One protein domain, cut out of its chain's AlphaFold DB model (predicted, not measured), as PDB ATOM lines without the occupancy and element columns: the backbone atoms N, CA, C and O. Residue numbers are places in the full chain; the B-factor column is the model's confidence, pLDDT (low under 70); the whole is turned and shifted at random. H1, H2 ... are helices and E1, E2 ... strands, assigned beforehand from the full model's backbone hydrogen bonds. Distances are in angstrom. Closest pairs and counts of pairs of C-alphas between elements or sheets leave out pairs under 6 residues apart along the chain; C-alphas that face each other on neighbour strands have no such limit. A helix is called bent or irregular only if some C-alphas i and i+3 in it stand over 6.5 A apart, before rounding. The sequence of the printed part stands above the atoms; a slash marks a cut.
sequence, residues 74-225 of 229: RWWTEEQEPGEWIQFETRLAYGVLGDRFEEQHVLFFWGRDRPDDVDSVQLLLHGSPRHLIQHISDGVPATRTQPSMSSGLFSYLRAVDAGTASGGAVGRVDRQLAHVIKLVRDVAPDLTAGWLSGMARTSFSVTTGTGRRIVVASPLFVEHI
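This is residues 74 to 225 of the 229 residues of an uncharacterized protein of Kribbella albertanoniae (UniProt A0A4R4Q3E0). A closed barrel of five strands has two helices packed on its outside: the long H2 crosses E1 and E2, and the short H1 packs on the part of the wall made by E3, E4 and E5. E1, E4 and E5 bend sharply as they go round the barrel. The printed part has 152 residues, with two named helices and five named strands in the order E1, E2, E3, H1, H2, E4, E5; the ring runs E1, E2, E3, E5, E4 and back to E1, and is mixed. The class is mixed, helices and strands, and the whole is compact and rounded, with a radius of gyration of the C-alphas of 14.3 A and spans of 36 by 35 by 30 A.

E1, residues 85 to 97, E2, residues 105 to 110, and E3, residues 122 to 127, form a meander, each strand the antiparallel neighbour of the one before. N 95 and O 107 are 3.0 A apart between E1 and E2, a hairpin, and N 108 and O 125 are 2.9 A apart between E2 and E3, also a hairpin. H1, residues 151 to 161, is on the barrel, outside it, at a height of 7.5 A over the sheet. H2, residues 167 to 190, is also on the barrel and outside it, at a height of 7.1 A, and runs across the strands, at 76 degrees to E2 on the local plane. H2 touches H1 with residues 169 to 177 alone, the closest C-alphas being those of Leu 153 and Val 173, 5.5 A apart. Every O i to N i+4 pair is within hydrogen-bond range in H1, and 15 of 20 are in H2. E4, residues 193 to 207, is antiparallel to E1, with N 88 and O 198 3.0 A apart. E5, residues 213 to 224, forms a hairpin with E4, with N 216 and O 204 2.9 A apart, and is parallel to E3, with N 124 and O 215 2.9 A apart.

E1 begins at C-alpha 85 (122.977, 104.485, 108.991), is 24.4 A long and bends by 103 degrees at residue 90. E2 is 16.3 A long, E3 16.7 A and H1 15.4 A. H2, 35.1 A long, begins at C-alpha 167 (133.841, 94.337, 122.047); it has a kink of 43 degrees near residue 174 and is irregular, with C-alphas 168 and 171 7.7 A apart. E4, 24.2 A long, bends by 107 degrees at residue 201. E5, 24.7 A long, bends by 96 degrees at residue 220 and ends at C-alpha 224 (107.669, 115.591, 114.062).

The C-alphas farthest apart, those of Gly 168 and Ile 225, are 38.6 A apart. The printed part has no cut. The links E2 to E3 and E3 to H1 are long. Mean pLDDT of the printed part is 81.5; 34 residues are under 70, among them 135 to 149.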
ATOM      1  N   ARG A  74     119.358 102.023 105.669       96.19
ATOM      2  CA  ARG A  74     118.356 100.964 105.842       96.19
ATOM      3  C   ARG A  74     117.192 101.439 106.697       96.19
ATOM      4  O   ARG A  74     117.335 102.383 107.479       96.19
ATOM      5  N   TRP A  75     116.044 100.778 106.597       96.81
ATOM      6  CA  TRP A  75     115.002 100.968 107.603       96.81
ATOM      7  C   TRP A  75     115.429 100.368 108.939       96.81
ATOM      8  O   TRP A  75     116.044  99.305 108.990       96.81
ATOM      9  N   TRP A  76     115.063 101.030 110.037       95.38
ATOM     10  CA  TRP A  76     115.406 100.588 111.393       95.38
ATOM     11  C   TRP A  76     114.915  99.160 111.735       95.38
ATOM     12  O   TRP A  76     115.474  98.505 112.615       95.38
ATOM     13  N   THR A  77     113.896  98.661 111.030       94.19
ATOM     14  CA  THR A  77     113.350  97.300 111.151       94.19
ATOM     15  C   THR A  77     114.163  96.235 110.410       94.19
ATOM     16  O   THR A  77     113.988  95.050 110.677       94.19
ATOM     17  N   GLU A  78     115.082  96.612 109.525       94.44
ATOM     18  CA  GLU A  78     115.981  95.682 108.828       94.44
ATOM     19  C   GLU A  78     117.177  95.297 109.705       94.44
ATOM     20  O   GLU A  78     117.470  95.963 110.696       94.44
ATOM     21  N   GLU A  79     117.860  94.200 109.388       92.50
ATOM     22  CA  GLU A  79     119.132  93.845 110.029       92.50
ATOM     23  C   GLU A  79     120.225  94.868 109.709       92.50
ATOM     24  O   GLU A  79     120.330  95.339 108.574       92.50
ATOM     25  N   GLN A  80     120.982  95.251 110.741       91.12
ATOM     26  CA  GLN A  80     122.001  96.292 110.664       91.12
ATOM     27  C   GLN A  80     123.193  95.955 111.547       91.12
ATOM     28  O   GLN A  80     123.032  95.460 112.669       91.12
ATOM     29  N   GLU A  81     124.360  96.365 111.079       91.50
ATOM     30  CA  GLU A  81     125.611  96.297 111.818       91.50
ATOM     31  C   GLU A  81     125.877  97.591 112.614       91.50
ATOM     32  O   GLU A  81     125.411  98.681 112.249       91.50
ATOM     33  N   PRO A  82     126.666  97.521 113.703       91.62
ATOM     34  CA  PRO A  82     127.184  98.706 114.373       91.62
ATOM     35  C   PRO A  82     127.856  99.682 113.395       91.62
ATOM     36  O   PRO A  82     128.718  99.323 112.595       91.62
ATOM     37  N   GLY A  83     127.484 100.954 113.487       91.38
ATOM     38  CA  GLY A  83     128.015 102.038 112.667       91.38
ATOM     39  C   GLY A  83     127.261 102.302 111.362       91.38
ATOM     40  O   GLY A  83     127.543 103.339 110.748       91.38
ATOM     41  N   GLU A  84     126.316 101.448 110.960       94.56
ATOM     42  CA  GLU A  84     125.454 101.684 109.795       94.56
ATOM     43  C   GLU A  84     124.447 102.818 110.037       94.56
ATOM     44  O   GLU A  84     124.101 103.156 111.172       94.56
ATOM     45  N   TRP A  85     123.993 103.440 108.948       97.06
ATOM     46  CA  TRP A  85     122.977 104.485 108.991       97.06
ATOM     47  C   TRP A  85     121.590 103.892 108.798       97.06
ATOM     48  O   TRP A  85     121.346 103.113 107.876       97.06
ATOM     49  N   ILE A  86     120.665 104.342 109.635       97.69
ATOM     50  CA  ILE A  86     119.263 103.966 109.568       97.69
ATOM     51  C   ILE A  86     118.387 105.182 109.377       97.69
ATOM     52  O   ILE A  86     118.691 106.272 109.866       97.69
ATOM     53  N   GLN A  87     117.267 104.962 108.708       97.81
ATOM     54  CA  GLN A  87     116.129 105.862 108.719       97.81
ATOM     55  C   GLN A  87     114.975 105.229 109.488       97.81
ATOM     56  O   GLN A  87     114.804 104.004 109.518       97.81
ATOM     57  N   PHE A  88     114.177 106.079 110.114       96.94
ATOM     58  CA  PHE A  88     112.997 105.644 110.831       96.94
ATOM     59  C   PHE A  88     111.840 106.607 110.636       96.94
ATOM     60  O   PHE A  88     112.020 107.803 110.425       96.94
ATOM     61  N   GLU A  89     110.658 106.023 110.732       95.62
ATOM     62  CA  GLU A  89     109.365 106.671 110.796       95.62
ATOM     63  C   GLU A  89     108.524 105.794 111.723       95.62
ATOM     64  O   GLU A  89     108.206 104.651 111.390       95.62
ATOM     65  N   THR A  90     108.287 106.252 112.947       93.75
ATOM     66  CA  THR A  90     107.540 105.475 113.938       93.75
ATOM     67  C   THR A  90     107.025 106.378 115.047       93.75
ATOM     68  O   THR A  90     107.428 107.535 115.186       93.75
ATOM     69  N   ARG A  91     106.123 105.848 115.867       91.56
ATOM     70  CA  ARG A  91     105.702 106.538 117.077       91.56
ATOM     71  C   ARG A  91     106.792 106.378 118.133       91.56
ATOM     72  O   ARG A  91     107.183 105.262 118.447       91.56
ATOM     73  N   LEU A  92     107.290 107.477 118.680       91.06
ATOM     74  CA  LEU A  92     108.325 107.459 119.712       91.06
ATOM     75  C   LEU A  92     107.834 108.242 120.926       91.06
ATOM     76  O   LEU A  92     107.382 109.379 120.792       91.06
ATOM     77  N   ALA A  93     107.934 107.624 122.100       89.00
ATOM     78  CA  ALA A  93     107.930 108.343 123.367       89.00
ATOM     79  C   ALA A  93     109.344 108.862 123.616       89.00
ATOM     80  O   ALA A  93     110.312 108.178 123.278       89.00
ATOM     81  N   TYR A  94     109.495 110.051 124.185       88.00
ATOM     82  CA  TYR A  94     110.822 110.576 124.471       88.00
ATOM     83  C   TYR A  94     110.857 111.385 125.757       88.00
ATOM     84  O   TYR A  94     109.847 111.930 126.193       88.00
ATOM     85  N   GLY A  95     112.029 111.422 126.379       85.88
ATOM     86  CA  GLY A  95     112.236 112.095 127.652       85.88
ATOM     87  C   GLY A  95     113.713 112.203 127.999       85.88
ATOM     88  O   GLY A  95     114.572 111.558 127.390       85.88
ATOM     89  N   VAL A  96     114.010 113.042 128.987       85.12
ATOM     90  CA  VAL A  96     115.360 113.173 129.536       85.12
ATOM     91  C   VAL A  96     115.482 112.267 130.753       85.12
ATOM     92  O   VAL A  96     114.719 112.387 131.711       85.12
ATOM     93  N   LEU A  97     116.451 111.361 130.695       81.62
ATOM     94  CA  LEU A  97     116.894 110.537 131.799       81.62
ATOM     95  C   LEU A  97     118.056 111.251 132.493       81.62
ATOM     96  O   LEU A  97     119.140 111.396 131.929       81.62
ATOM     97  N   GLY A  98     117.799 111.736 133.704       72.69
ATOM     98  CA  GLY A  98     118.810 112.353 134.553       72.69
ATOM     99  C   GLY A  98     119.284 111.405 135.645       72.69
ATOM    100  O   GLY A  98     118.491 110.665 136.232       72.69
ATOM    101  N   ASP A  99     120.570 111.489 135.950       67.88
ATOM    102  CA  ASP A  99     121.140 111.055 137.217       67.88
ATOM    103  C   ASP A  99     121.342 112.303 138.098       67.88
ATOM    104  O   ASP A  99     121.600 113.397 137.593       67.88
ATOM    105  N   ARG A 100     121.227 112.163 139.421       59.53
ATOM    106  CA  ARG A 100     121.547 113.236 140.375       59.53
ATOM    107  C   ARG A 100     123.026 113.635 140.349       59.53
ATOM    108  O   ARG A 100     123.335 114.737 140.791       59.53
ATOM    109  N   PHE A 101     123.913 112.763 139.867       55.91
ATOM    110  CA  PHE A 101     125.363 112.984 139.859       55.91
ATOM    111  C   PHE A 101     126.026 112.829 138.479       55.91
ATOM    112  O   PHE A 101     127.211 113.132 138.356       55.91
ATOM    113  N   GLU A 102     125.298 112.386 137.450       63.22
ATOM    114  CA  GLU A 102     125.846 112.128 136.108       63.22
ATOM    115  C   GLU A 102     125.267 113.050 135.025       63.22
ATOM    116  O   GLU A 102     124.366 113.864 135.238       63.22
ATOM    117  N   GLU A 103     125.832 112.912 133.826       71.62
ATOM    118  CA  GLU A 103     125.342 113.555 132.620       71.62
ATOM    119  C   GLU A 103     123.933 113.068 132.263       71.62
ATOM    120  O   GLU A 103     123.605 111.887 132.333       71.62
ATOM    121  N   GLN A 104     123.086 114.006 131.852       82.19
ATOM    122  CA  GLN A 104     121.739 113.700 131.396       82.19
ATOM    123  C   GLN A 104     121.769 113.084 129.993       82.19
ATOM    124  O   GLN A 104     122.549 113.501 129.130       82.19
ATOM    125  N   HIS A 105     120.853 112.155 129.738       85.38
ATOM    126  CA  HIS A 105     120.677 111.493 128.451       85.38
ATOM    127  C   HIS A 105     119.264 111.717 127.933       85.38
ATOM    128  O   HIS A 105     118.300 111.564 128.674       85.38
ATOM    129  N   VAL A 106     119.115 112.059 126.653       86.25
ATOM    130  CA  VAL A 106     117.796 112.006 126.013       86.25
ATOM    131  C   VAL A 106     117.592 110.622 125.419       86.25
ATOM    132  O   VAL A 106     118.490 110.085 124.763       86.25
ATOM    133  N   LEU A 107     116.412 110.063 125.654       89.81
ATOM    134  CA  LEU A 107     115.985 108.790 125.100       89.81
ATOM    135  C   LEU A 107     114.747 109.001 124.235       89.81
ATOM    136  O   LEU A 107     113.816 109.680 124.660       89.81
ATOM    137  N   PHE A 108     114.727 108.382 123.057       86.50
ATOM    138  CA  PHE A 108     113.512 108.170 122.274       86.50
ATOM    139  C   PHE A 108     113.285 106.672 122.175       86.50
ATOM    140  O   PHE A 108     114.207 105.927 121.850       86.50
ATOM    141  N   PHE A 109     112.074 106.221 122.446       88.25
ATOM    142  CA  PHE A 109     111.788 104.809 122.559       88.25
ATOM    143  C   PHE A 109     110.506 104.429 121.839       88.25
ATOM    144  O   PHE A 109     109.455 105.057 122.000       88.25
ATOM    145  N   TRP A 110     110.611 103.347 121.074       83.88
ATOM    146  CA  TRP A 110     109.485 102.606 120.542       83.88
ATOM    147  C   TRP A 110     109.554 101.155 121.001       83.88
ATOM    148  O   TRP A 110     110.502 100.422 120.705       83.88
ATOM    149  N   GLY A 111     108.481 100.724 121.650       70.81
ATOM    150  CA  GLY A 111     108.208  99.330 121.938       70.81
ATOM    151  C   GLY A 111     106.737  99.191 122.279       70.81
ATOM    152  O   GLY A 111     106.304  99.699 123.305       70.81
ATOM    153  N   ARG A 112     105.952  98.538 121.415       63.31
ATOM    154  CA  ARG A 112     104.561  98.210 121.745       63.31
ATOM    155  C   ARG A 112     104.519  97.188 122.880       63.31
ATOM    156  O   ARG A 112     105.291  96.228 122.887       63.31
ATOM    157  N   ASP A 113     103.547  97.358 123.771       54.72
ATOM    158  CA  ASP A 113     103.259  96.464 124.899       54.72
ATOM    159  C   ASP A 113     102.551  95.168 124.504       54.72
ATOM    160  O   ASP A 113     102.016  94.483 125.368       54.72
ATOM    161  N   ARG A 114     102.523  94.788 123.220       58.84
ATOM    162  CA  ARG A 114     101.943  93.493 122.862       58.84
ATOM    163  C   ARG A 114     102.908  92.395 123.323       58.84
ATOM    164  O   ARG A 114     104.016  92.314 122.778       58.84
ATOM    165  N   PRO A 115     102.538  91.586 124.337       55.16
ATOM    166  CA  PRO A 115     103.396  90.511 124.833       55.16
ATOM    167  C   PRO A 115     103.650  89.472 123.735       55.16
ATOM    168  O   PRO A 115     104.722  88.884 123.681       55.16
ATOM    169  N   ASP A 116     102.691  89.342 122.819       62.12
ATOM    170  CA  ASP A 116     102.670  88.342 121.753       62.12
ATOM    171  C   ASP A 116     103.467  88.760 120.508       62.12
ATOM    172  O   ASP A 116     103.618  87.980 119.573       62.12
ATOM    173  N   ASP A 117     103.982  89.993 120.470       70.00
ATOM    174  CA  ASP A 117     104.735  90.507 119.324       70.00
ATOM    175  C   ASP A 117     106.227  90.182 119.497       70.00
ATOM    176  O   ASP A 117     107.061  91.040 119.826       70.00
ATOM    177  N   VAL A 118     106.529  88.887 119.410       63.50
ATOM    178  CA  VAL A 118     107.870  88.308 119.601       63.50
ATOM    179  C   VAL A 118     108.829  88.750 118.489       63.50
ATOM    180  O   VAL A 118     110.008  88.975 118.753       63.50
ATOM    181  N   ASP A 119     108.285  88.993 117.293       66.75
ATOM    182  CA  ASP A 119     109.029  89.406 116.098       66.75
ATOM    183  C   ASP A 119     109.181  90.935 115.972       66.75
ATOM    184  O   ASP A 119     109.843  91.430 115.056       66.75
ATOM    185  N   SER A 120     108.597  91.719 116.890       82.25
ATOM    186  CA  SER A 120     108.713  93.180 116.832       82.25
ATOM    187  C   SER A 120     110.134  93.670 117.099       82.25
ATOM    188  O   SER A 120     110.726  93.444 118.153       82.25
ATOM    189  N   VAL A 121     110.672  94.449 116.166       90.06
ATOM    190  CA  VAL A 121     111.890  95.222 116.409       90.06
ATOM    191  C   VAL A 121     111.538  96.414 117.304       90.06
ATOM    192  O   VAL A 121     110.540  97.100 117.079       90.06
ATOM    193  N   GLN A 122     112.358  96.684 118.319       92.25
ATOM    194  CA  GLN A 122     112.276  97.889 119.150       92.25
ATOM    195  C   GLN A 122     113.369  98.876 118.766       92.25
ATOM    196  O   GLN A 122     114.462  98.472 118.367       92.25
ATOM    197  N   LEU A 123     113.078 100.167 118.911       94.19
ATOM    198  CA  LEU A 123     114.032 101.236 118.639       94.19
ATOM    199  C   LEU A 123     114.274 102.030 119.916       94.19
ATOM    200  O   LEU A 123     113.334 102.569 120.498       94.19
ATOM    201  N   LEU A 124     115.537 102.117 120.323       94.50
ATOM    202  CA  LEU A 124     115.999 103.000 121.384       94.50
ATOM    203  C   LEU A 124     117.016 103.977 120.796       94.50
ATOM    204  O   LEU A 124     118.141 103.601 120.462       94.50
ATOM    205  N   LEU A 125     116.624 105.240 120.684       95.44
ATOM    206  CA  LEU A 125     117.537 106.315 120.337       95.44
ATOM    207  C   LEU A 125     118.103 106.931 121.609       95.44
ATOM    208  O   LEU A 125     117.347 107.252 122.522       95.44
ATOM    209  N   HIS A 126     119.416 107.139 121.648       93.25
ATOM    210  CA  HIS A 126     120.096 107.803 122.761       93.25
ATOM    211  C   HIS A 126     120.880 109.022 122.275       93.25
ATOM    212  O   HIS A 126     121.442 109.027 121.179       93.25
ATOM    213  N   GLY A 127     120.905 110.082 123.076       92.00
ATOM    214  CA  GLY A 127     121.603 111.310 122.717       92.00
ATOM    215  C   GLY A 127     121.880 112.225 123.901       92.00
ATOM    216  O   GLY A 127     121.557 111.916 125.048       92.00
ATOM    217  N   SER A 128     122.463 113.388 123.606       89.69
ATOM    218  CA  SER A 128     122.678 114.449 124.595       89.69
ATOM    219  C   SER A 128     121.488 115.414 124.609       89.69
ATOM    220  O   SER A 128     121.109 115.897 123.542       89.69
ATOM    221  N   PRO A 129     120.944 115.786 125.781       88.88
ATOM    222  CA  PRO A 129     119.882 116.788 125.889       88.88
ATOM    223  C   PRO A 129     120.259 118.160 125.323       88.88
ATOM    224  O   PRO A 129     119.380 118.910 124.923       88.88
ATOM    225  N   ARG A 130     121.559 118.475 125.198       87.81
ATOM    226  CA  ARG A 130     122.045 119.720 124.570       87.81
ATOM    227  C   ARG A 130     121.669 119.849 123.091       87.81
ATOM    228  O   ARG A 130     121.811 120.919 122.513       87.81
ATOM    229  N   HIS A 131     121.257 118.748 122.468       89.19
ATOM    230  CA  HIS A 131     120.833 118.693 121.073       89.19
ATOM    231  C   HIS A 131     119.305 118.719 120.912       89.19
ATOM    232  O   HIS A 131     118.821 118.631 119.783       89.19
ATOM    233  N   LEU A 132     118.544 118.806 122.008       88.00
ATOM    234  CA  LEU A 132     117.107 119.047 121.945       88.00
ATOM    235  C   LEU A 132     116.848 120.488 121.518       88.00
ATOM    236  O   LEU A 132     117.450 121.420 122.044       88.00
ATOM    237  N   ILE A 133     115.954 120.654 120.548       86.12
ATOM    238  CA  ILE A 133     115.544 121.974 120.054       86.12
ATOM    239  C   ILE A 133     114.333 122.472 120.842       86.12
ATOM    240  O   ILE A 133     114.243 123.654 121.161       86.12
ATOM    241  N   GLN A 134     113.414 121.567 121.177       74.62
ATOM    242  CA  GLN A 134     112.261 121.877 122.009       74.62
ATOM    243  C   GLN A 134     112.598 121.620 123.482       74.62
ATOM    244  O   GLN A 134     113.156 120.578 123.834       74.62
ATOM    245  N   HIS A 135     112.250 122.571 124.352       65.06
ATOM    246  CA  HIS A 135     112.345 122.380 125.795       65.06
ATOM    247  C   HIS A 135     111.312 121.341 126.240       65.06
ATOM    248  O   HIS A 135     110.114 121.615 126.286       65.06
ATOM    249  N   ILE A 136     111.787 120.149 126.594       63.56
ATOM    250  CA  ILE A 136     110.963 119.133 127.247       63.56
ATOM    251  C   ILE A 136     110.820 119.556 128.708       63.56
ATOM    252  O   ILE A 136     111.784 119.492 129.468       63.56
ATOM    253  N   SER A 137     109.633 120.033 129.085       53.75
ATOM    254  CA  SER A 137     109.336 120.388 130.483       53.75
ATOM    255  C   SER A 137     109.152 119.138 131.358       53.75
ATOM    256  O   SER A 137     109.419 119.176 132.556       53.75
ATOM    257  N   ASP A 138     108.806 118.010 130.731       56.84
ATOM    258  CA  ASP A 138     108.481 116.742 131.384       56.84
ATOM    259  C   ASP A 138     109.646 115.747 131.251       56.84
ATOM    260  O   ASP A 138     109.643 114.816 130.443       56.84
ATOM    261  N   GLY A 139     110.719 115.978 132.009       57.94
ATOM    262  CA  GLY A 139     111.763 114.968 132.195       57.94
ATOM    263  C   GLY A 139     111.243 113.789 133.023       57.94
ATOM    264  O   GLY A 139     110.366 113.962 133.870       57.94
ATOM    265  N   VAL A 140     111.813 112.591 132.840       58.84
ATOM    266  CA  VAL A 140     111.545 111.476 133.762       58.84
ATOM    267  C   VAL A 140     112.012 111.925 135.152       58.84
ATOM    268  O   VAL A 140     113.187 112.280 135.288       58.84
ATOM    269  N   PRO A 141     111.145 111.945 136.185       58.84
ATOM    270  CA  PRO A 141     111.536 112.446 137.495       58.84
ATOM    271  C   PRO A 141     112.788 111.723 137.994       58.84
ATOM    272  O   PRO A 141     112.803 110.494 138.067       58.84
ATOM    273  N   ALA A 142     113.813 112.477 138.404       56.69
ATOM    274  CA  ALA A 142     115.081 111.937 138.915       56.69
ATOM    275  C   ALA A 142     114.921 111.047 140.169       56.69
ATOM    276  O   ALA A 142     115.880 110.471 140.673       56.69
ATOM    277  N   THR A 143     113.716 110.974 140.740       52.03
ATOM    278  CA  THR A 143     113.346 110.063 141.830       52.03
ATOM    279  C   THR A 143     113.013 108.650 141.348       52.03
ATOM    280  O   THR A 143     113.111 107.720 142.145       52.03
ATOM    281  N   ARG A 144     112.637 108.469 140.074       58.34
ATOM    282  CA  ARG A 144     112.351 107.157 139.463       58.34
ATOM    283  C   ARG A 144     113.589 106.511 138.837       58.34
ATOM    284  O   ARG A 144     113.556 105.334 138.497       58.34
ATOM    285  N   THR A 145     114.677 107.258 138.699       57.66
ATOM    286  CA  THR A 145     115.903 106.825 138.034       57.66
ATOM    287  C   THR A 145     116.915 106.482 139.123       57.66
ATOM    288  O   THR A 145     117.393 107.360 139.833       57.66
ATOM    289  N   GLN A 146     117.194 105.195 139.352       62.19
ATOM    290  CA  GLN A 146     118.295 104.822 140.243       62.19
ATOM    291  C   GLN A 146     119.624 105.037 139.490       62.19
ATOM    292  O   GLN A 146     119.888 104.287 138.549       62.19
ATOM    293  N   PRO A 147     120.461 106.011 139.906       57.00
ATOM    294  CA  PRO A 147     121.718 106.411 139.252       57.00
ATOM    295  C   PRO A 147     122.597 105.253 138.761       57.00
ATOM    296  O   PRO A 147     123.069 105.185 137.630       57.00
ATOM    297  N   SER A 148     122.773 104.256 139.627       63.72
ATOM    298  CA  SER A 148     123.886 103.319 139.516       63.72
ATOM    299  C   SER A 148     123.704 102.217 138.473       63.72
ATOM    300  O   SER A 148     124.669 101.514 138.175       63.72
ATOM    301  N   MET A 149     122.492 101.986 137.957       68.88
ATOM    302  CA  MET A 149     122.236 100.809 137.112       68.88
ATOM    303  C   MET A 149     122.420 101.068 135.613       68.88
ATOM    304  O   MET A 149     122.683 100.115 134.876       68.88
ATOM    305  N   SER A 150     122.356 102.322 135.157       75.81
ATOM    306  CA  SER A 150     122.453 102.682 133.732       75.81
ATOM    307  C   SER A 150     123.745 103.398 133.329       75.81
ATOM    308  O   SER A 150     124.033 103.493 132.137       75.81
ATOM    309  N   SER A 151     124.556 103.851 134.284       78.31
ATOM    310  CA  SER A 151     125.797 104.596 134.024       78.31
ATOM    311  C   SER A 151     126.786 103.862 133.111       78.31
ATOM    312  O   SER A 151     127.356 104.435 132.178       78.31
ATOM    313  N   GLY A 152     126.936 102.549 133.318       81.44
ATOM    314  CA  GLY A 152     127.775 101.695 132.474       81.44
ATOM    315  C   GLY A 152     127.290 101.620 131.022       81.44
ATOM    316  O   GLY A 152     128.114 101.670 130.107       81.44
ATOM    317  N   LEU A 153     125.970 101.588 130.800       84.62
ATOM    318  CA  LEU A 153     125.378 101.580 129.460       84.62
ATOM    319  C   LEU A 153     125.704 102.884 128.736       84.62
ATOM    320  O   LEU A 153     126.184 102.853 127.609       84.62
ATOM    321  N   PHE A 154     125.484 104.028 129.377       84.75
ATOM    322  CA  PHE A 154     125.714 105.324 128.739       84.75
ATOM    323  C   PHE A 154     127.191 105.635 128.513       84.75
ATOM    324  O   PHE A 154     127.553 106.207 127.481       84.75
ATOM    325  N   SER A 155     128.057 105.194 129.425       83.62
ATOM    326  CA  SER A 155     129.508 105.236 129.227       83.62
ATOM    327  C   SER A 155     129.919 104.419 128.002       83.62
ATOM    328  O   SER A 155     130.684 104.896 127.162       83.62
ATOM    329  N   TYR A 156     129.361 103.213 127.851       85.19
ATOM    330  CA  TYR A 156     129.599 102.369 126.685       85.19
ATOM    331  C   TYR A 156     129.070 103.005 125.395       85.19
ATOM    332  O   TYR A 156     129.808 103.103 124.418       85.19
ATOM    333  N   LEU A 157     127.833 103.505 125.393       85.81
ATOM    334  CA  LEU A 157     127.219 104.163 124.236       85.81
ATOM    335  C   LEU A 157     128.042 105.358 123.743       85.81
ATOM    336  O   LEU A 157     128.238 105.525 122.541       85.81
ATOM    337  N   ARG A 158     128.595 106.145 124.668       82.94
ATOM    338  CA  ARG A 158     129.509 107.246 124.348       82.94
ATOM    339  C   ARG A 158     130.815 106.756 123.735       82.94
ATOM    340  O   ARG A 158     131.282 107.344 122.765       82.94
ATOM    341  N   ALA A 159     131.401 105.694 124.288       83.19
ATOM    342  CA  ALA A 159     132.601 105.085 123.725       83.19
ATOM    343  C   ALA A 159     132.343 104.534 122.310       83.19
ATOM    344  O   ALA A 159     133.194 104.675 121.436       83.19
ATOM    345  N   VAL A 160     131.160 103.966 122.050       84.19
ATOM    346  CA  VAL A 160     130.752 103.520 120.707       84.19
ATOM    347  C   VAL A 160     130.625 104.709 119.754       84.19
ATOM    348  O   VAL A 160     131.211 104.683 118.675       84.19
ATOM    349  N   ASP A 161     129.936 105.778 120.159       79.44
ATOM    350  CA  ASP A 161     129.794 106.992 119.342       79.44
ATOM    351  C   ASP A 161     131.145 107.678 119.063       79.44
ATOM    352  O   ASP A 161     131.334 108.266 117.996       79.44
ATOM    353  N   ALA A 162     132.096 107.578 119.996       80.44
ATOM    354  CA  ALA A 162     133.466 108.065 119.843       80.44
ATOM    355  C   ALA A 162     134.381 107.107 119.052       80.44
ATOM    356  O   ALA A 162     135.507 107.480 118.725       80.44
ATOM    357  N   GLY A 163     133.931 105.884 118.750       79.88
ATOM    358  CA  GLY A 163     134.736 104.856 118.084       79.88
ATOM    359  C   GLY A 163     135.848 104.254 118.954       79.88
ATOM    360  O   GLY A 163     136.821 103.732 118.417       79.88
ATOM    361  N   THR A 164     135.734 104.338 120.282       80.88
ATOM    362  CA  THR A 164     136.738 103.863 121.255       80.88
ATOM    363  C   THR A 164     136.306 102.617 122.033       80.88
ATOM    364  O   THR A 164     137.092 102.078 122.815       80.88
ATOM    365  N   ALA A 165     135.072 102.142 121.849       78.44
ATOM    366  CA  ALA A 165     134.571 100.951 122.530       78.44
ATOM    367  C   ALA A 165     135.274  99.663 122.057       78.44
ATOM    368  O   ALA A 165     135.499  99.463 120.865       78.44
ATOM    369  N   SER A 166     135.563  98.756 122.996       68.12
ATOM    370  CA  SER A 166     136.076  97.407 122.725       68.12
ATOM    371  C   SER A 166     134.990  96.347 122.962       68.12
ATOM    372  O   SER A 166     134.196  96.443 123.899       68.12
ATOM    373  N   GLY A 167     134.946  95.312 122.112       60.97
ATOM    374  CA  GLY A 167     133.841  94.337 122.047       60.97
ATOM    375  C   GLY A 167     133.605  93.469 123.295       60.97
ATOM    376  O   GLY A 167     132.605  92.765 123.368       60.97
ATOM    377  N   GLY A 168     134.472  93.523 124.311       60.25
ATOM    378  CA  GLY A 168     134.341  92.726 125.541       60.25
ATOM    379  C   GLY A 168     133.267  93.206 126.533       60.25
ATOM    380  O   GLY A 168     133.051  92.563 127.560       60.25
ATOM    381  N   ALA A 169     132.604  94.338 126.277       64.38
ATOM    382  CA  ALA A 169     131.635  94.930 127.207       64.38
ATOM    383  C   ALA A 169     130.187  94.415 127.048       64.38
ATOM    384  O   ALA A 169     129.371  94.631 127.947       64.38
ATOM    385  N   VAL A 170     129.872  93.712 125.954       63.75
ATOM    386  CA  VAL A 170     128.494  93.438 125.496       63.75
ATOM    387  C   VAL A 170     127.622  92.745 126.558       63.75
ATOM    388  O   VAL A 170     126.548  93.237 126.882       63.75
ATOM    389  N   GLY A 171     128.109  91.699 127.236       67.69
ATOM    390  CA  GLY A 171     127.288  90.968 128.221       67.69
ATOM    391  C   GLY A 171     126.919  91.752 129.496       67.69
ATOM    392  O   GLY A 171     125.963  91.405 130.194       67.69
ATOM    393  N   ARG A 172     127.658  92.819 129.842       71.94
ATOM    394  CA  ARG A 172     127.259  93.745 130.925       71.94
ATOM    395  C   ARG A 172     126.240  94.766 130.430       71.94
ATOM    396  O   ARG A 172     125.316  95.097 131.172       71.94
ATOM    397  N   VAL A 173     126.389  95.200 129.181       79.56
ATOM    398  CA  VAL A 173     125.505  96.152 128.505       79.56
ATOM    399  C   VAL A 173     124.083  95.595 128.395       79.56
ATOM    400  O   VAL A 173     123.139  96.333 128.660       79.56
ATOM    401  N   ASP A 174     123.912  94.294 128.150       80.75
ATOM    402  CA  ASP A 174     122.590  93.663 128.002       80.75
ATOM    403  C   ASP A 174     121.697  93.813 129.243       80.75
ATOM    404  O   ASP A 174     120.530  94.200 129.143       80.75
ATOM    405  N   ARG A 175     122.241  93.553 130.442       81.50
ATOM    406  CA  ARG A 175     121.483  93.685 131.702       81.50
ATOM    407  C   ARG A 175     121.103  95.135 131.990       81.50
ATOM    408  O   ARG A 175     119.988  95.397 132.440       81.50
ATOM    409  N   GLN A 176     122.015  96.067 131.725       86.06
ATOM    410  CA  GLN A 176     121.769  97.496 131.925       86.06
ATOM    411  C   GLN A 176     120.755  98.030 130.911       86.06
ATOM    412  O   GLN A 176     119.864  98.793 131.275       86.06
ATOM    413  N   LEU A 177     120.826  97.572 129.661       87.06
ATOM    414  CA  LEU A 177     119.859  97.900 128.622       87.06
ATOM    415  C   LEU A 177     118.466  97.362 128.956       87.06
ATOM    416  O   LEU A 177     117.496  98.108 128.856       87.06
ATOM    417  N   ALA A 178     118.351  96.115 129.416       84.75
ATOM    418  CA  ALA A 178     117.075  95.562 129.868       84.75
ATOM    419  C   ALA A 178     116.466  96.392 131.012       84.75
ATOM    420  O   ALA A 178     115.263  96.656 131.012       84.75
ATOM    421  N   HIS A 179     117.297  96.852 131.954       84.69
ATOM    422  CA  HIS A 179     116.864  97.743 133.029       84.69
ATOM    423  C   HIS A 179     116.380  99.102 132.501       84.69
ATOM    424  O   HIS A 179     115.296  99.543 132.877       84.69
ATOM    425  N   VAL A 180     117.128  99.736 131.592       85.06
ATOM    426  CA  VAL A 180     116.732 101.014 130.974       85.06
ATOM    427  C   VAL A 180     115.441 100.872 130.178       85.06
ATOM    428  O   VAL A 180     114.561 101.713 130.300       85.06
ATOM    429  N   ILE A 181     115.274  99.796 129.409       85.19
ATOM    430  CA  ILE A 181     114.035  99.550 128.660       85.19
ATOM    431  C   ILE A 181     112.858  99.369 129.606       85.19
ATOM    432  O   ILE A 181     111.797  99.930 129.350       85.19
ATOM    433  N   LYS A 182     113.031  98.614 130.696       83.38
ATOM    434  CA  LYS A 182     111.986  98.471 131.711       83.38
ATOM    435  C   LYS A 182     111.607  99.832 132.296       83.38
ATOM    436  O   LYS A 182     110.436 100.177 132.286       83.38
ATOM    437  N   LEU A 183     112.594 100.624 132.711       82.12
ATOM    438  CA  LEU A 183     112.379 101.963 133.255       82.12
ATOM    439  C   LEU A 183     111.643 102.875 132.266       82.12
ATOM    440  O   LEU A 183     110.684 103.543 132.635       82.12
ATOM    441  N   VAL A 184     112.075 102.893 131.004       80.44
ATOM    442  CA  VAL A 184     111.431 103.698 129.963       80.44
ATOM    443  C   VAL A 184     110.004 103.224 129.723       80.44
ATOM    444  O   VAL A 184     109.132 104.068 129.594       80.44
ATOM    445  N   ARG A 185     109.732 101.913 129.707       80.19
ATOM    446  CA  ARG A 185     108.363 101.385 129.578       80.19
ATOM    447  C   ARG A 185     107.481 101.755 130.761       80.19
ATOM    448  O   ARG A 185     106.350 102.162 130.544       80.19
ATOM    449  N   ASP A 186     108.002 101.666 131.980       79.62
ATOM    450  CA  ASP A 186     107.249 101.999 133.191       79.62
ATOM    451  C   ASP A 186     106.857 103.489 133.222       79.62
ATOM    452  O   ASP A 186     105.846 103.852 133.817       79.62
ATOM    453  N   VAL A 187     107.637 104.355 132.563       74.94
ATOM    454  CA  VAL A 187     107.371 105.801 132.476       74.94
ATOM    455  C   VAL A 187     106.719 106.203 131.146       74.94
ATOM    456  O   VAL A 187     106.114 107.263 131.069       74.94
ATOM    457  N   ALA A 188     106.775 105.370 130.105       71.62
ATOM    458  CA  ALA A 188     106.250 105.674 128.773       71.62
ATOM    459  C   ALA A 188     104.771 106.105 128.743       71.62
ATOM    460  O   ALA A 188     104.469 106.989 127.943       71.62
ATOM    461  N   PRO A 189     103.856 105.563 129.578       71.19
ATOM    462  CA  PRO A 189     102.484 106.065 129.663       71.19
ATOM    463  C   PRO A 189     102.390 107.544 130.060       71.19
ATOM    464  O   PRO A 189     101.450 108.220 129.653       71.19
ATOM    465  N   ASP A 190     103.375 108.035 130.815       68.06
ATOM    466  CA  ASP A 190     103.480 109.425 131.259       68.06
ATOM    467  C   ASP A 190     104.245 110.303 130.240       68.06
ATOM    468  O   ASP A 190     104.315 111.519 130.408       68.06
ATOM    469  N   LEU A 191     104.836 109.717 129.187       70.88
ATOM    470  CA  LEU A 191     105.620 110.435 128.177       70.88
ATOM    471  C   LEU A 191     104.793 110.750 126.926       70.88
ATOM    472  O   LEU A 191     104.018 109.936 126.420       70.88
ATOM    473  N   THR A 192     105.043 111.922 126.343       68.94
ATOM    474  CA  THR A 192     104.438 112.319 125.071       68.94
ATOM    475  C   THR A 192     104.940 111.418 123.941       68.94
ATOM    476  O   THR A 192     106.113 111.451 123.566       68.94
ATOM    477  N   ALA A 193     104.036 110.618 123.371       82.94
ATOM    478  CA  ALA A 193     104.323 109.756 122.228       82.94
ATOM    479  C   ALA A 193     103.787 110.371 120.929       82.94
ATOM    480  O   ALA A 193     102.576 110.340 120.685       82.94
ATOM    481  N   GLY A 194     104.685 110.867 120.077       88.69
ATOM    482  CA  GLY A 194     104.368 111.461 118.773       88.69
ATOM    483  C   GLY A 194     104.847 110.605 117.601       88.69
ATOM    484  O   GLY A 194     105.712 109.748 117.769       88.69
ATOM    485  N   TRP A 195     104.287 110.830 116.410       93.44
ATOM    486  CA  TRP A 195     104.858 110.300 115.170       93.44
ATOM    487  C   TRP A 195     106.098 111.107 114.810       93.44
ATOM    488  O   TRP A 195     106.019 112.324 114.630       93.44
ATOM    489  N   LEU A 196     107.236 110.420 114.763       94.56
ATOM    490  CA  LEU A 196     108.537 111.015 114.513       94.56
ATOM    491  C   LEU A 196     109.223 110.312 113.344       94.56
ATOM    492  O   LEU A 196     109.081 109.099 113.158       94.56
ATOM    493  N   SER A 197     110.030 111.066 112.610       96.56
ATOM    494  CA  SER A 197     110.964 110.529 111.627       96.56
ATOM    495  C   SER A 197     112.383 111.009 111.903       96.56
ATOM    496  O   SER A 197     112.617 111.949 112.673       96.56
ATOM    497  N   GLY A 198     113.354 110.343 111.293       96.88
ATOM    498  CA  GLY A 198     114.727 110.806 111.352       96.88
ATOM    499  C   GLY A 198     115.737 109.860 110.739       96.88
ATOM    500  O   GLY A 198     115.405 108.832 110.143       96.88
ATOM    501  N   MET A 199     117.002 110.222 110.927       97.62
ATOM    502  CA  MET A 199     118.137 109.340 110.687       97.62
ATOM    503  C   MET A 199     118.962 109.179 111.949       97.62
ATOM    504  O   MET A 199     119.216 110.135 112.687       97.62
ATOM    505  N   ALA A 200     119.444 107.964 112.155       97.56
ATOM    506  CA  ALA A 200     120.314 107.612 113.258       97.56
ATOM    507  C   ALA A 200     121.452 106.718 112.772       97.56
ATOM    508  O   ALA A 200     121.400 106.152 111.682       97.56
ATOM    509  N   ARG A 201     122.499 106.623 113.583       96.00
ATOM    510  CA  ARG A 201     123.607 105.703 113.362       96.00
ATOM    511  C   ARG A 201     123.503 104.587 114.385       96.00
ATOM    512  O   ARG A 201     123.440 104.877 115.581       96.00
ATOM    513  N   THR A 202     123.449 103.346 113.926       95.31
ATOM    514  CA  THR A 202     123.321 102.181 114.799       95.31
ATOM    515  C   THR A 202     124.543 102.101 115.702       95.31
ATOM    516  O   THR A 202     125.678 102.101 115.231       95.31
ATOM    517  N   SER A 203     124.323 102.083 117.012       92.69
ATOM    518  CA  SER A 203     125.381 101.861 117.996       92.69
ATOM    519  C   SER A 203     125.605 100.363 118.154       92.69
ATOM    520  O   SER A 203     126.736  99.900 118.074       92.69
ATOM    521  N   PHE A 204     124.522  99.608 118.340       92.12
ATOM    522  CA  PHE A 204     124.501  98.146 118.325       92.12
ATOM    523  C   PHE A 204     123.055  97.638 118.275       92.12
ATOM    524  O   PHE A 204     122.102  98.403 118.453       92.12
ATOM    525  N   SER A 205     122.886  96.335 118.075       91.44
ATOM    526  CA  SER A 205     121.612  95.645 118.249       91.44
ATOM    527  C   SER A 205     121.777  94.481 119.227       91.44
ATOM    528  O   SER A 205     122.865  93.925 119.372       91.44
ATOM    529  N   VAL A 206     120.711  94.146 119.951       89.81
ATOM    530  CA  VAL A 206     120.679  92.982 120.844       89.81
ATOM    531  C   VAL A 206     119.378  92.223 120.650       89.81
ATOM    532  O   VAL A 206     118.315  92.824 120.484       89.81
ATOM    533  N   THR A 207     119.450  90.898 120.711       87.88
ATOM    534  CA  THR A 207     118.272  90.036 120.787       87.88
ATOM    535  C   THR A 207     118.063  89.641 122.240       87.88
ATOM    536  O   THR A 207     118.921  89.025 122.865       87.88
ATOM    537  N   THR A 208     116.928  90.036 122.804       82.56
ATOM    538  CA  THR A 208     116.553  89.675 124.176       82.56
ATOM    539  C   THR A 208     116.313  88.171 124.307       82.56
ATOM    540  O   THR A 208     116.055  87.481 123.322       82.56
ATOM    541  N   GLY A 209     116.295  87.656 125.541       76.12
ATOM    542  CA  GLY A 209     115.938  86.255 125.805       76.12
ATOM    543  C   GLY A 209     114.533  85.857 125.327       76.12
ATOM    544  O   GLY A 209     114.256  84.671 125.199       76.12
ATOM    545  N   THR A 210     113.660  86.825 125.023       77.94
ATOM    546  CA  THR A 210     112.343  86.582 124.418       77.94
ATOM    547  C   THR A 210     112.382  86.596 122.887       77.94
ATOM    548  O   THR A 210     111.330  86.709 122.280       77.94
ATOM    549  N   GLY A 211     113.555  86.589 122.246       81.38
ATOM    550  CA  GLY A 211     113.697  86.675 120.783       81.38
ATOM    551  C   GLY A 211     113.492  88.078 120.197       81.38
ATOM    552  O   GLY A 211     113.752  88.297 119.018       81.38
ATOM    553  N   ARG A 212     113.097  89.060 121.016       85.44
ATOM    554  CA  ARG A 212     112.824  90.425 120.560       85.44
ATOM    555  C   ARG A 212     114.122  91.171 120.271       85.44
ATOM    556  O   ARG A 212     114.972  91.255 121.162       85.44
ATOM    557  N   ARG A 213     114.249  91.768 119.084       90.19
ATOM    558  CA  ARG A 213     115.421  92.566 118.696       90.19
ATOM    559  C   ARG A 213     115.261  94.027 119.106       90.19
ATOM    560  O   ARG A 213     114.259  94.658 118.782       90.19
ATOM    561  N   ILE A 214     116.265  94.589 119.764       91.62
ATOM    562  CA  ILE A 214     116.342  96.012 120.095       91.62
ATOM    563  C   ILE A 214     117.482  96.625 119.292       91.62
ATOM    564  O   ILE A 214     118.628  96.194 119.407       91.62
ATOM    565  N   VAL A 215     117.165  97.648 118.508       94.31
ATOM    566  CA  VAL A 215     118.143  98.492 117.827       94.31
ATOM    567  C   VAL A 215     118.427  99.693 118.715       94.31
ATOM    568  O   VAL A 215     117.522 100.471 119.025       94.31
ATOM    569  N   VAL A 216     119.686  99.842 119.123       94.81
ATOM    570  CA  VAL A 216     120.164 101.005 119.868       94.81
ATOM    571  C   VAL A 216     120.966 101.877 118.920       94.81
ATOM    572  O   VAL A 216     121.961 101.436 118.345       94.81
ATOM    573  N   ALA A 217     120.537 103.118 118.742       96.31
ATOM    574  CA  ALA A 217     121.140 104.023 117.775       96.31
ATOM    575  C   ALA A 217     121.271 105.431 118.342       96.31
ATOM    576  O   ALA A 217     120.500 105.855 119.199       96.31
ATOM    577  N   SER A 218     122.231 106.190 117.838       96.06
ATOM    578  CA  SER A 218     122.363 107.596 118.180       96.06
ATOM    579  C   SER A 218     121.769 108.437 117.031       96.06
ATOM    580  O   SER A 218     122.206 108.299 115.880       96.06
ATOM    581  N   PRO A 219     120.807 109.353 117.263       97.06
ATOM    582  CA  PRO A 219     120.187 110.128 116.193       97.06
ATOM    583  C   PRO A 219     121.123 111.219 115.661       97.06
ATOM    584  O   PRO A 219     121.920 111.801 116.408       97.06
ATOM    585  N   LEU A 220     121.057 111.475 114.352       95.81
ATOM    586  CA  LEU A 220     121.554 112.706 113.733       95.81
ATOM    587  C   LEU A 220     120.508 113.805 113.894       95.81
ATOM    588  O   LEU A 220     120.837 114.887 114.369       95.81
ATOM    589  N   PHE A 221     119.260 113.494 113.554       95.56
ATOM    590  CA  PHE A 221     118.117 114.368 113.762       95.56
ATOM    591  C   PHE A 221     116.862 113.545 114.061       95.56
ATOM    592  O   PHE A 221     116.794 112.363 113.712       95.56
ATOM    593  N   VAL A 222     115.889 114.186 114.703       95.12
ATOM    594  CA  VAL A 222     114.534 113.669 114.922       95.12
ATOM    595  C   VAL A 222     113.561 114.813 114.662       95.12
ATOM    596  O   VAL A 222     113.814 115.931 115.112       95.12
ATOM    597  N   GLU A 223     112.465 114.553 113.962       94.00
ATOM    598  CA  GLU A 223     111.442 115.551 113.641       94.00
ATOM    599  C   GLU A 223     110.029 115.008 113.807       94.00
ATOM    600  O   GLU A 223     109.797 113.809 113.654       94.00
ATOM    601  N   HIS A 224     109.088 115.900 114.107       93.31
ATOM    602  CA  HIS A 224     107.669 115.591 114.062       93.31
ATOM    603  C   HIS A 224     107.198 115.444 112.619       93.31
ATOM    604  O   HIS A 224     107.530 116.251 111.746       93.31
ATOM    605  N   ILE A 225     106.372 114.426 112.393       94.94
ATOM    606  CA  ILE A 225     105.665 114.215 111.134       94.94
ATOM    607  C   ILE A 225     104.164 114.018 111.396       94.94
ATOM    608  O   ILE A 225     103.774 113.616 112.498       94.94
TER     609      ILE A 225